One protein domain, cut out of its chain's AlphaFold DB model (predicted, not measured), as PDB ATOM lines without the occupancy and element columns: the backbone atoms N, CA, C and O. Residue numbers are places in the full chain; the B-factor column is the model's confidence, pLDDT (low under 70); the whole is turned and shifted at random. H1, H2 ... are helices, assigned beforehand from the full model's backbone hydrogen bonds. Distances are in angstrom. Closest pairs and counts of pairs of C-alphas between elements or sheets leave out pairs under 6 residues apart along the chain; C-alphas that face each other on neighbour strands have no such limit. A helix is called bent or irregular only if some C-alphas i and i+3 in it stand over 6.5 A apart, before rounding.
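What this domain is: This is residues 218 to 303 of the 308 residues of an uncharacterized protein of Butyricicoccus sp. AM42-5AC (UniProt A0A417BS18). Helix H1 runs through the middle of a rounded body, with the longest helix, H5, crossing it on one side and the short helices H3 and H4 near it on the other. H2 packs crosswise on H3, farther out from H1, and a long loop, residues 241 to 253, leads from H1 to H2. The printed part has 86 residues with five named helices, in the order H1, H2, H3, H4, H5, and no named strand; its class is all helix. It is compact, with a radius of gyration of the C-alphas of 11.9 A and spans of 32 by 25 by 25 A.

Where its parts are: The printed part begins at Gln 218, and residues 218 to 226 come before the first helix. H1, residues 227 to 240, begins with C-alpha 227 at (104.393, 263.441, 242.757) and is 19.9 A long from first to last C-alpha. H2, residues 254 to 262, is 12.4 A long and begins with C-alpha 254 at (100.041, 283.401, 231.081). H3 is residues 271 to 276, 8.6 A long, and H4 is residues 280 to 283, 5.0 A long. H5, residues 289 to 303, is 21.5 A long and ends with C-alpha 303 at (109.579, 269.741, 218.981). H5 is irregular: C-alphas 291 and 294 are 7.5 A apart.

How they stand to each other: The centre of H1 lies 2.7 A from the mean of the C-alphas, nearest of the five helices. H1 touches H5 with residues 231 to 235 alone, against residues 291 to 296 of H5; the closest C-alphas, those of Ile 231 and Ile 292, are 5.7 A apart. Their lines stand about perpendicular, only just, at 71 degrees. H1 touches H4 with residues 234 to 238 alone, the closest C-alphas being those of Met 237 and Gln 283, at 5.6 A. H1 and H3 are close but not clearly touching, with the C-alphas of Leu 236 and Trp 274 closest at 7.6 A. H2 touches H3, about perpendicular at 82 degrees, and the C-alphas of Val 258 and Leu 271 are closest at 6.4 A. H2 is apart from H1, H4 and H5. In H1, H2 and H3 every O i to N i+4 pair is within hydrogen-bond range, and in H5 8 of 11 are; H4 is too short for such a pair, but its one O i to N i+3 pair is within range.

The domain as a whole: The C-alphas farthest apart, those of Gln 218 and Lys 253, are 33.2 A from each other. The printed part has no cut. The link from H1 to H2, 13 residues, is long, the link from H2 to H3 is short, and those from H3 to H4 and from H4 to H5 are tight. The mean pLDDT of the printed part is 89.8, and residues 301 to 303 are under 70.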
ATOM      1  N   GLN A 218     116.156 265.466 249.963       82.94
ATOM      2  CA  GLN A 218     116.165 266.619 250.850       82.94
ATOM      3  C   GLN A 218     115.712 267.862 250.081       82.94
ATOM      4  O   GLN A 218     116.407 268.378 249.209       82.94
ATOM      5  N   THR A 219     114.527 268.367 250.407       82.75
ATOM      6  CA  THR A 219     114.026 269.639 249.880       82.75
ATOM      7  C   THR A 219     113.423 270.468 251.006       82.75
ATOM      8  O   THR A 219     112.852 269.938 251.955       82.75
ATOM      9  N   LYS A 220     113.520 271.798 250.902       81.19
ATOM     10  CA  LYS A 220     112.866 272.726 251.844       81.19
ATOM     11  C   LYS A 220     111.337 272.721 251.701       81.19
ATOM     12  O   LYS A 220     110.636 273.350 252.491       81.19
ATOM     13  N   GLY A 221     110.821 272.097 250.641       79.12
ATOM     14  CA  GLY A 221     109.400 272.005 250.340       79.12
ATOM     15  C   GLY A 221     108.723 270.763 250.894       79.12
ATOM     16  O   GLY A 221     109.339 269.732 251.110       79.12
ATOM     17  N   TYR A 222     107.401 270.836 250.995       84.06
ATOM     18  CA  TYR A 222     106.571 269.648 251.150       84.06
ATOM     19  C   TYR A 222     106.442 268.901 249.812       84.06
ATOM     20  O   TYR A 222     106.183 269.519 248.769       84.06
ATOM     21  N   ILE A 223     106.598 267.577 249.852       88.25
ATOM     22  CA  ILE A 223     106.281 266.666 248.747       88.25
ATOM     23  C   ILE A 223     104.894 266.082 249.036       88.25
ATOM     24  O   ILE A 223     104.684 265.416 250.048       88.25
ATOM     25  N   GLY A 224     103.925 266.383 248.168       86.38
ATOM     26  CA  GLY A 224     102.528 265.980 248.340       86.38
ATOM     27  C   GLY A 224     102.242 264.521 247.981       86.38
ATOM     28  O   GLY A 224     103.155 263.725 247.771       86.38
ATOM     29  N   LYS A 225     100.949 264.172 247.919       85.38
ATOM     30  CA  LYS A 225     100.478 262.864 247.423       85.38
ATOM     31  C   LYS A 225     100.617 262.729 245.898       85.38
ATOM     32  O   LYS A 225     100.847 261.634 245.406       85.38
ATOM     33  N   ASP A 226     100.526 263.841 245.175       90.19
ATOM     34  CA  ASP A 226     100.712 263.898 243.725       90.19
ATOM     35  C   ASP A 226     102.165 264.281 243.394       90.19
ATOM     36  O   ASP A 226     102.556 265.456 243.464       90.19
ATOM     37  N   LEU A 227     102.983 263.264 243.105       92.25
ATOM     38  CA  LEU A 227     104.393 263.441 242.757       92.25
ATOM     39  C   LEU A 227     104.552 264.099 241.379       92.25
ATOM     40  O   LEU A 227     105.364 265.016 241.244       92.25
ATOM     41  N   ASN A 228     103.739 263.705 240.394       92.75
ATOM     42  CA  ASN A 228     103.775 264.247 239.033       92.75
ATOM     43  C   ASN A 228     103.532 265.755 239.028       92.75
ATOM     44  O   ASN A 228     104.301 266.509 238.427       92.75
ATOM     45  N   ARG A 229     102.551 266.231 239.802       93.69
ATOM     46  CA  ARG A 229     102.335 267.667 240.010       93.69
ATOM     47  C   ARG A 229     103.556 268.354 240.612       93.69
ATOM     48  O   ARG A 229     103.912 269.452 240.187       93.69
ATOM     49  N   LYS A 230     104.203 267.755 241.615       94.25
ATOM     50  CA  LYS A 230     105.384 268.357 242.258       94.25
ATOM     51  C   LYS A 230     106.587 268.415 241.306       94.25
ATOM     52  O   LYS A 230     107.303 269.422 241.326       94.25
ATOM     53  N   ILE A 231     106.780 267.390 240.476       94.56
ATOM     54  CA  ILE A 231     107.781 267.360 239.399       94.56
ATOM     55  C   ILE A 231     107.489 268.470 238.389       94.56
ATOM     56  O   ILE A 231     108.346 269.324 238.164       94.56
ATOM     57  N   LEU A 232     106.258 268.534 237.873       94.81
ATOM     58  CA  LEU A 232     105.837 269.543 236.903       94.81
ATOM     59  C   LEU A 232     106.061 270.964 237.430       94.81
ATOM     60  O   LEU A 232     106.711 271.776 236.777       94.81
ATOM     61  N   LEU A 233     105.598 271.263 238.646       94.88
ATOM     62  CA  LEU A 233     105.805 272.578 239.252       94.88
ATOM     63  C   LEU A 233     107.292 272.894 239.452       94.88
ATOM     64  O   LEU A 233     107.685 274.047 239.303       94.88
ATOM     65  N   SER A 234     108.131 271.903 239.769       95.19
ATOM     66  CA  SER A 234     109.583 272.105 239.906       95.19
ATOM     67  C   SER A 234     110.246 272.451 238.576       95.19
ATOM     68  O   SER A 234     111.072 273.360 238.528       95.19
ATOM     69  N   ILE A 235     109.818 271.806 237.490       95.19
ATOM     70  CA  ILE A 235     110.256 272.129 236.130       95.19
ATOM     71  C   ILE A 235     109.840 273.555 235.749       95.19
ATOM     72  O   ILE A 235     110.677 274.339 235.307       95.19
ATOM     73  N   LEU A 236     108.577 273.928 235.985       95.25
ATOM     74  CA  LEU A 236     108.079 275.275 235.687       95.25
ATOM     75  C   LEU A 236     108.782 276.349 236.527       95.25
ATOM     76  O   LEU A 236     109.076 277.429 236.019       95.25
ATOM     77  N   MET A 237     109.086 276.067 237.797       95.44
ATOM     78  CA  MET A 237     109.902 276.943 238.645       95.44
ATOM     79  C   MET A 237     111.294 277.165 238.048       95.44
ATOM     80  O   MET A 237     111.728 278.313 237.975       95.44
ATOM     81  N   GLY A 238     111.941 276.098 237.573       94.62
ATOM     82  CA  GLY A 238     113.248 276.172 236.926       94.62
ATOM     83  C   GLY A 238     113.224 276.900 235.579       94.62
ATOM     84  O   GLY A 238     114.125 277.687 235.300       94.62
ATOM     85  N   PHE A 239     112.169 276.732 234.776       94.44
ATOM     86  CA  PHE A 239     111.958 277.542 233.568       94.44
ATOM     87  C   PHE A 239     111.834 279.023 233.911       94.44
ATOM     88  O   PHE A 239     112.526 279.871 233.352       94.44
ATOM     89  N   ARG A 240     111.016 279.346 234.915       93.69
ATOM     90  CA  ARG A 240     110.802 280.727 235.355       93.69
ATOM     91  C   ARG A 240     112.016 281.382 236.013       93.69
ATOM     92  O   ARG A 240     112.054 282.608 236.062       93.69
ATOM     93  N   SER A 241     112.964 280.607 236.534       93.19
ATOM     94  CA  SER A 241     114.249 281.113 237.029       93.19
ATOM     95  C   SER A 241     115.354 281.100 235.966       93.19
ATOM     96  O   SER A 241     116.491 281.420 236.296       93.19
ATOM     97  N   GLY A 242     115.054 280.704 234.724       91.38
ATOM     98  CA  GLY A 242     116.025 280.639 233.627       91.38
ATOM     99  C   GLY A 242     116.989 279.447 233.684       91.38
ATOM    100  O   GLY A 242     117.966 279.430 232.947       91.38
ATOM    101  N   LEU A 243     116.739 278.450 234.541       92.56
ATOM    102  CA  LEU A 243     117.587 277.255 234.661       92.56
ATOM    103  C   LEU A 243     117.326 276.249 233.539       92.56
ATOM    104  O   LEU A 243     118.252 275.594 233.061       92.56
ATOM    105  N   TYR A 244     116.064 276.099 233.137       92.00
ATOM    106  CA  TYR A 244     115.653 275.101 232.154       92.00
ATOM    107  C   TYR A 244     114.900 275.776 231.009       92.00
ATOM    108  O   TYR A 244     113.784 276.231 231.239       92.00
ATOM    109  N   PRO A 245     115.439 275.835 229.784       89.81
ATOM    110  CA  PRO A 245     114.660 276.296 228.641       89.81
ATOM    111  C   PRO A 245     113.577 275.265 228.298       89.81
ATOM    112  O   PRO A 245     113.839 274.057 228.290       89.81
ATOM    113  N   ILE A 246     112.365 275.751 228.021       91.19
ATOM    114  CA  ILE A 246     111.218 274.955 227.568       91.19
ATOM    115  C   ILE A 246     110.625 275.688 226.359       91.19
ATOM    116  O   ILE A 246     109.765 276.551 226.549       91.19
ATOM    117  N   PRO A 247     111.068 275.360 225.131       90.19
ATOM    118  CA  PRO A 247     110.700 276.103 223.924       90.19
ATOM    119  C   PRO A 247     109.188 276.253 223.726       90.19
ATOM    120  O   PRO A 247     108.711 277.317 223.353       90.19
ATOM    121  N   ALA A 248     108.417 275.217 224.071       89.19
ATOM    122  CA  ALA A 248     106.958 275.215 223.961       89.19
ATOM    123  C   ALA A 248     106.248 276.277 224.826       89.19
ATOM    124  O   ALA A 248     105.057 276.505 224.636       89.19
ATOM    125  N   LEU A 249     106.940 276.895 225.791       91.62
ATOM    126  CA  LEU A 249     106.390 277.929 226.673       91.62
ATOM    127  C   LEU A 249     106.954 279.330 226.396       91.62
ATOM    128  O   LEU A 249     106.541 280.295 227.044       91.62
ATOM    129  N   GLU A 250     107.911 279.461 225.478       89.25
ATOM    130  CA  GLU A 250     108.559 280.738 225.184       89.25
ATOM    131  C   GLU A 250     107.602 281.687 224.450       89.25
ATOM    132  O   GLU A 250     106.883 281.301 223.534       89.25
ATOM    133  N   GLY A 251     107.553 282.949 224.885       88.12
ATOM    134  CA  GLY A 251     106.710 283.984 224.271       88.12
ATOM    135  C   GLY A 251     105.202 283.872 224.544       88.12
ATOM    136  O   GLY A 251     104.469 284.808 224.226       88.12
ATOM    137  N   LEU A 252     104.732 282.791 225.175       92.81
ATOM    138  CA  LEU A 252     103.314 282.593 225.478       92.81
ATOM    139  C   LEU A 252     102.805 283.522 226.591       92.81
ATOM    140  O   LEU A 252     103.481 283.794 227.592       92.81
ATOM    141  N   LYS A 253     101.546 283.959 226.469       92.06
ATOM    142  CA  LYS A 253     100.830 284.658 227.544       92.06
ATOM    143  C   LYS A 253     100.510 283.691 228.683       92.06
ATOM    144  O   LYS A 253     100.411 282.482 228.508       92.06
ATOM    145  N   GLN A 254     100.271 284.226 229.883       91.38
ATOM    146  CA  GLN A 254     100.041 283.401 231.081       91.38
ATOM    147  C   GLN A 254      98.877 282.402 230.936       91.38
ATOM    148  O   GLN A 254      98.972 281.292 231.451       91.38
ATOM    149  N   SER A 255      97.790 282.783 230.257       89.88
ATOM    150  CA  SER A 255      96.648 281.898 229.986       89.88
ATOM    151  C   SER A 255      96.989 280.782 229.000       89.88
ATOM    152  O   SER A 255      96.564 279.647 229.196       89.88
ATOM    153  N   GLU A 256      97.786 281.097 227.979       93.06
ATOM    154  CA  GLU A 256      98.243 280.145 226.963       93.06
ATOM    155  C   GLU A 256      99.193 279.125 227.591       93.06
ATOM    156  O   GLU A 256      98.983 277.934 227.422       93.06
ATOM    157  N   VAL A 257     100.136 279.568 228.436       92.81
ATOM    158  CA  VAL A 257     101.022 278.669 229.198       92.81
ATOM    159  C   VAL A 257     100.224 277.649 230.005       92.81
ATOM    160  O   VAL A 257     100.526 276.463 229.952       92.81
ATOM    161  N   VAL A 258      99.208 278.086 230.757       93.81
ATOM    162  CA  VAL A 258      98.391 277.161 231.559       93.81
ATOM    163  C   VAL A 258      97.670 276.149 230.668       93.81
ATOM    164  O   VAL A 258      97.678 274.965 230.987       93.81
ATOM    165  N   SER A 259      97.103 276.587 229.539       92.88
ATOM    166  CA  SER A 259      96.453 275.685 228.580       92.88
ATOM    167  C   SER A 259      97.436 274.674 227.985       92.88
ATOM    168  O   SER A 259      97.118 273.492 227.911       92.88
ATOM    169  N   THR A 260      98.632 275.119 227.596       93.06
ATOM    170  CA  THR A 260      99.676 274.264 227.018       93.06
ATOM    171  C   THR A 260     100.212 273.266 228.036       93.06
ATOM    172  O   THR A 260     100.402 272.102 227.719       93.06
ATOM    173  N   VAL A 261     100.431 273.684 229.283       92.81
ATOM    174  CA  VAL A 261     100.890 272.769 230.335       92.81
ATOM    175  C   VAL A 261      99.818 271.729 230.661       92.81
ATOM    176  O   VAL A 261     100.131 270.552 230.827       92.81
ATOM    177  N   ASN A 262      98.551 272.141 230.733       93.50
ATOM    178  CA  ASN A 262      97.446 271.231 231.026       93.50
ATOM    179  C   ASN A 262      97.184 270.232 229.891       93.50
ATOM    180  O   ASN A 262      96.657 269.156 230.169       93.50
ATOM    181  N   SER A 263      97.575 270.542 228.647       92.38
ATOM    182  CA  SER A 263      97.475 269.606 227.522       92.38
ATOM    183  C   SER A 263      98.559 268.525 227.520       92.38
ATOM    184  O   SER A 263      98.435 267.554 226.781       92.38
ATOM    185  N   TRP A 264      99.596 268.643 228.358       90.75
ATOM    186  CA  TRP A 264     100.609 267.593 228.525       90.75
ATOM    187  C   TRP A 264     100.128 266.399 229.355       90.75
ATOM    188  O   TRP A 264     100.855 265.417 229.458       90.75
ATOM    189  N   ASP A 265      98.951 266.500 229.979       89.12
ATOM    190  CA  ASP A 265      98.304 265.439 230.764       89.12
ATOM    191  C   ASP A 265      99.175 264.826 231.884       89.12
ATOM    192  O   ASP A 265      99.046 263.667 232.263       89.12
ATOM    193  N   ILE A 266     100.090 265.623 232.448       89.38
ATOM    194  CA  ILE A 266     100.927 265.208 233.588       89.38
ATOM    195  C   ILE A 266     100.252 265.565 234.912       89.38
ATOM    196  O   ILE A 266     100.169 264.745 235.823       89.38
ATOM    197  N   ALA A 267      99.817 266.820 235.038       92.12
ATOM    198  CA  ALA A 267      99.039 267.323 236.161       92.12
ATOM    199  C   ALA A 267      98.400 268.664 235.788       92.12
ATOM    200  O   ALA A 267      99.029 269.511 235.157       92.12
ATOM    201  N   GLN A 268      97.171 268.890 236.247       93.25
ATOM    202  CA  GLN A 268      96.442 270.132 235.987       93.25
ATOM    203  C   GLN A 268      96.973 271.279 236.848       93.25
ATOM    204  O   GLN A 268      97.010 271.156 238.068       93.25
ATOM    205  N   ILE A 269      97.331 272.421 236.268       95.31
ATOM    206  CA  ILE A 269      97.776 273.623 236.983       95.31
ATOM    207  C   ILE A 269      96.791 274.784 236.823       95.31
ATOM    208  O   ILE A 269      96.037 274.879 235.856       95.31
ATOM    209  N   THR A 270      96.820 275.703 237.787       95.62
ATOM    210  CA  THR A 270      96.051 276.953 237.753       95.62
ATOM    211  C   THR A 270      96.935 278.152 237.397       95.62
ATOM    212  O   THR A 270      98.160 278.123 237.549       95.62
ATOM    213  N   LEU A 271      96.315 279.278 237.026       94.44
ATOM    214  CA  LEU A 271      97.022 280.559 236.863       94.44
ATOM    215  C   LEU A 271      97.776 280.982 238.131       94.44
ATOM    216  O   LEU A 271      98.842 281.595 238.050       94.44
ATOM    217  N   ASN A 272      97.240 280.669 239.314       94.94
ATOM    218  CA  ASN A 272      97.907 280.994 240.568       94.94
ATOM    219  C   ASN A 272      99.151 280.124 240.785       94.94
ATOM    220  O   ASN A 272     100.176 280.631 241.239       94.94
ATOM    221  N   ASP A 273      99.097 278.841 240.419       94.19
ATOM    222  CA  ASP A 273     100.267 277.957 240.453       94.19
ATOM    223  C   ASP A 273     101.384 278.495 239.555       94.19
ATOM    224  O   ASP A 273     102.522 278.641 240.006       94.19
ATOM    225  N   TRP A 274     101.043 278.893 238.326       95.00
ATOM    226  CA  TRP A 274     101.985 279.509 237.391       95.00
ATOM    227  C   TRP A 274     102.631 280.779 237.961       95.00
ATOM    228  O   TRP A 274     103.858 280.915 237.964       95.00
ATOM    229  N   LYS A 275     101.828 281.693 238.524       93.50
ATOM    230  CA  LYS A 275     102.339 282.902 239.193       93.50
ATOM    231  C   LYS A 275     103.263 282.548 240.357       93.50
ATOM    232  O   LYS A 275     104.324 283.151 240.510       93.50
ATOM    233  N   ASN A 276     102.899 281.551 241.161       93.75
ATOM    234  CA  ASN A 276     103.697 281.104 242.300       93.75
ATOM    235  C   ASN A 276     105.053 280.520 241.887       93.75
ATOM    236  O   ASN A 276     106.003 280.651 242.659       93.75
ATOM    237  N   CYS A 277     105.177 279.957 240.682       94.06
ATOM    238  CA  CYS A 277     106.444 279.422 240.177       94.06
ATOM    239  C   CYS A 277     107.536 280.496 239.994       94.06
ATOM    240  O   CYS A 277     108.719 280.174 239.957       94.06
ATOM    241  N   SER A 278     107.162 281.780 239.916       92.56
ATOM    242  CA  SER A 278     108.112 282.904 239.853       92.56
ATOM    243  C   SER A 278     108.710 283.305 241.208       92.56
ATOM    244  O   SER A 278     109.665 284.074 241.254       92.56
ATOM    245  N   ARG A 279     108.131 282.844 242.325       93.25
ATOM    246  CA  ARG A 279     108.512 283.318 243.662       93.25
ATOM    247  C   ARG A 279     109.780 282.610 244.134       93.25
ATOM    248  O   ARG A 279     109.786 281.386 244.241       93.25
ATOM    249  N   SER A 280     110.790 283.368 244.559       90.25
ATOM    250  CA  SER A 280     112.071 282.839 245.064       90.25
ATOM    251  C   SER A 280     111.902 281.794 246.176       90.25
ATOM    252  O   SER A 280     112.501 280.722 246.131       90.25
ATOM    253  N   LYS A 281     110.998 282.037 247.138       89.00
ATOM    254  CA  LYS A 281     110.676 281.075 248.211       89.00
ATOM    255  C   LYS A 281     110.121 279.748 247.675       89.00
ATOM    256  O   LYS A 281     110.354 278.705 248.278       89.00
ATOM    257  N   ARG A 282     109.372 279.772 246.567       88.56
ATOM    258  CA  ARG A 282     108.866 278.555 245.914       88.56
ATOM    259  C   ARG A 282     109.975 277.863 245.131       88.56
ATOM    260  O   ARG A 282     110.128 276.659 245.290       88.56
ATOM    261  N   GLN A 283     110.798 278.610 244.400       91.19
ATOM    262  CA  GLN A 283     111.957 278.071 243.679       91.19
ATOM    263  C   GLN A 283     112.955 277.374 244.624       91.19
ATOM    264  O   GLN A 283     113.457 276.304 244.305       91.19
ATOM    265  N   ALA A 284     113.136 277.867 245.853       89.50
ATOM    266  CA  ALA A 284     113.935 277.188 246.883       89.50
ATOM    267  C   ALA A 284     113.387 275.807 247.318       89.50
ATOM    268  O   ALA A 284     114.056 275.078 248.045       89.50
ATOM    269  N   SER A 285     112.161 275.461 246.910       90.62
ATOM    270  CA  SER A 285     111.485 274.190 247.191       90.62
ATOM    271  C   SER A 285     111.435 273.243 245.986       90.62
ATOM    272  O   SER A 285     110.662 272.278 246.004       90.62
ATOM    273  N   MET A 286     112.186 273.543 244.922       92.69
ATOM    274  CA  MET A 286     112.307 272.674 243.752       92.69
ATOM    275  C   MET A 286     112.819 271.287 244.146       92.69
ATOM    276  O   MET A 286     113.552 271.124 245.127       92.69
ATOM    277  N   LEU A 287     112.391 270.288 243.379       93.75
ATOM    278  CA  LEU A 287     113.021 268.979 243.407       93.75
ATOM    279  C   LEU A 287     114.403 269.043 242.726       93.75
ATOM    280  O   LEU A 287     114.573 269.836 241.792       93.75
ATOM    281  N   PRO A 288     115.370 268.231 243.180       92.38
ATOM    282  CA  PRO A 288     116.654 268.044 242.512       92.38
ATOM    283  C   PRO A 288     116.525 267.592 241.048       92.38
ATOM    284  O   PRO A 288     115.489 267.065 240.633       92.38
ATOM    285  N   TYR A 289     117.578 267.831 240.260       90.94
ATOM    286  CA  TYR A 289     117.571 267.616 238.809       90.94
ATOM    287  C   TYR A 289     117.334 266.151 238.415       90.94
ATOM    288  O   TYR A 289     116.528 265.891 237.530       90.94
ATOM    289  N   ASP A 290     117.980 265.211 239.103       90.44
ATOM    290  CA  ASP A 290     117.859 263.760 238.908       90.44
ATOM    291  C   ASP A 290     116.409 263.264 238.999       90.44
ATOM    292  O   ASP A 290     116.003 262.383 238.247       90.44
ATOM    293  N   VAL A 291     115.592 263.879 239.856       90.94
ATOM    294  CA  VAL A 291     114.174 263.518 240.022       90.94
ATOM    295  C   VAL A 291     113.305 264.043 238.876       90.94
ATOM    296  O   VAL A 291     112.286 263.445 238.542       90.94
ATOM    297  N   ILE A 292     113.664 265.188 238.290       93.12
ATOM    298  CA  ILE A 292     112.858 265.848 237.251       93.12
ATOM    299  C   ILE A 292     113.361 265.575 235.830       93.12
ATOM    300  O   ILE A 292     112.678 265.937 234.872       93.12
ATOM    301  N   GLU A 293     114.545 264.980 235.685       92.81
ATOM    302  CA  GLU A 293     115.273 264.855 234.423       92.81
ATOM    303  C   GLU A 293     114.448 264.162 233.335       92.81
ATOM    304  O   GLU A 293     114.354 264.672 232.217       92.81
ATOM    305  N   GLU A 294     113.829 263.022 233.649       90.31
ATOM    306  CA  GLU A 294     113.069 262.238 232.672       90.31
ATOM    307  C   GLU A 294     111.882 263.037 232.112       90.31
ATOM    308  O   GLU A 294     111.698 263.137 230.897       90.31
ATOM    309  N   THR A 295     111.113 263.681 232.991       90.88
ATOM    310  CA  THR A 295     109.976 264.523 232.599       90.88
ATOM    311  C   THR A 295     110.439 265.772 231.852       90.88
ATOM    312  O   THR A 295     109.835 266.159 230.855       90.88
ATOM    313  N   LEU A 296     111.554 266.379 232.266       91.31
ATOM    314  CA  LEU A 296     112.126 267.531 231.576       91.31
ATOM    315  C   LEU A 296     112.593 267.178 230.154       91.31
ATOM    316  O   LEU A 296     112.391 267.969 229.232       91.31
ATOM    317  N   LYS A 297     113.186 265.993 229.951       89.62
ATOM    318  CA  LYS A 297     113.584 265.497 228.622       89.62
ATOM    319  C   LYS A 297     112.382 265.351 227.690       89.62
ATOM    320  O   LYS A 297     112.486 265.736 226.526       89.62
ATOM    321  N   LYS A 298     111.235 264.882 228.199       86.44
ATOM    322  CA  LYS A 298     109.990 264.784 227.414       86.44
ATOM    323  C   LYS A 298     109.604 266.142 226.822       86.44
ATOM    324  O   LYS A 298     109.317 266.197 225.635       86.44
ATOM    325  N   PHE A 299     109.719 267.232 227.585       82.38
ATOM    326  CA  PHE A 299     109.397 268.589 227.110       82.38
ATOM    327  C   PHE A 299     110.417 269.196 226.145       82.38
ATOM    328  O   PHE A 299     110.063 270.052 225.338       82.38
ATOM    329  N   LYS A 300     111.686 268.782 226.222       74.44
ATOM    330  CA  LYS A 300     112.712 269.232 225.271       74.44
ATOM    331  C   LYS A 300     112.567 268.554 223.904       74.44
ATOM    332  O   LYS A 300     112.893 269.167 222.893       74.44
ATOM    333  N   ASN A 301     112.047 267.326 223.871       62.56
ATOM    334  CA  ASN A 301     111.950 266.512 222.655       62.56
ATOM    335  C   ASN A 301     110.621 266.669 221.887       62.56
ATOM    336  O   ASN A 301     110.545 266.251 220.728       62.56
ATOM    337  N   THR A 302     109.589 267.298 222.470       53.44
ATOM    338  CA  THR A 302     108.263 267.485 221.838       53.44
ATOM    339  C   THR A 302     108.283 268.351 220.567       53.44
ATOM    340  O   THR A 302     107.307 268.360 219.825       53.44
ATOM    341  N   ASN A 303     109.400 269.013 220.244       46.22
ATOM    342  CA  ASN A 303     109.579 269.741 218.981       46.22
ATOM    343  C   ASN A 303     109.745 268.838 217.740       46.22
ATOM    344  O   ASN A 303     109.817 269.355 216.629       46.22
TER     345      ASN A 303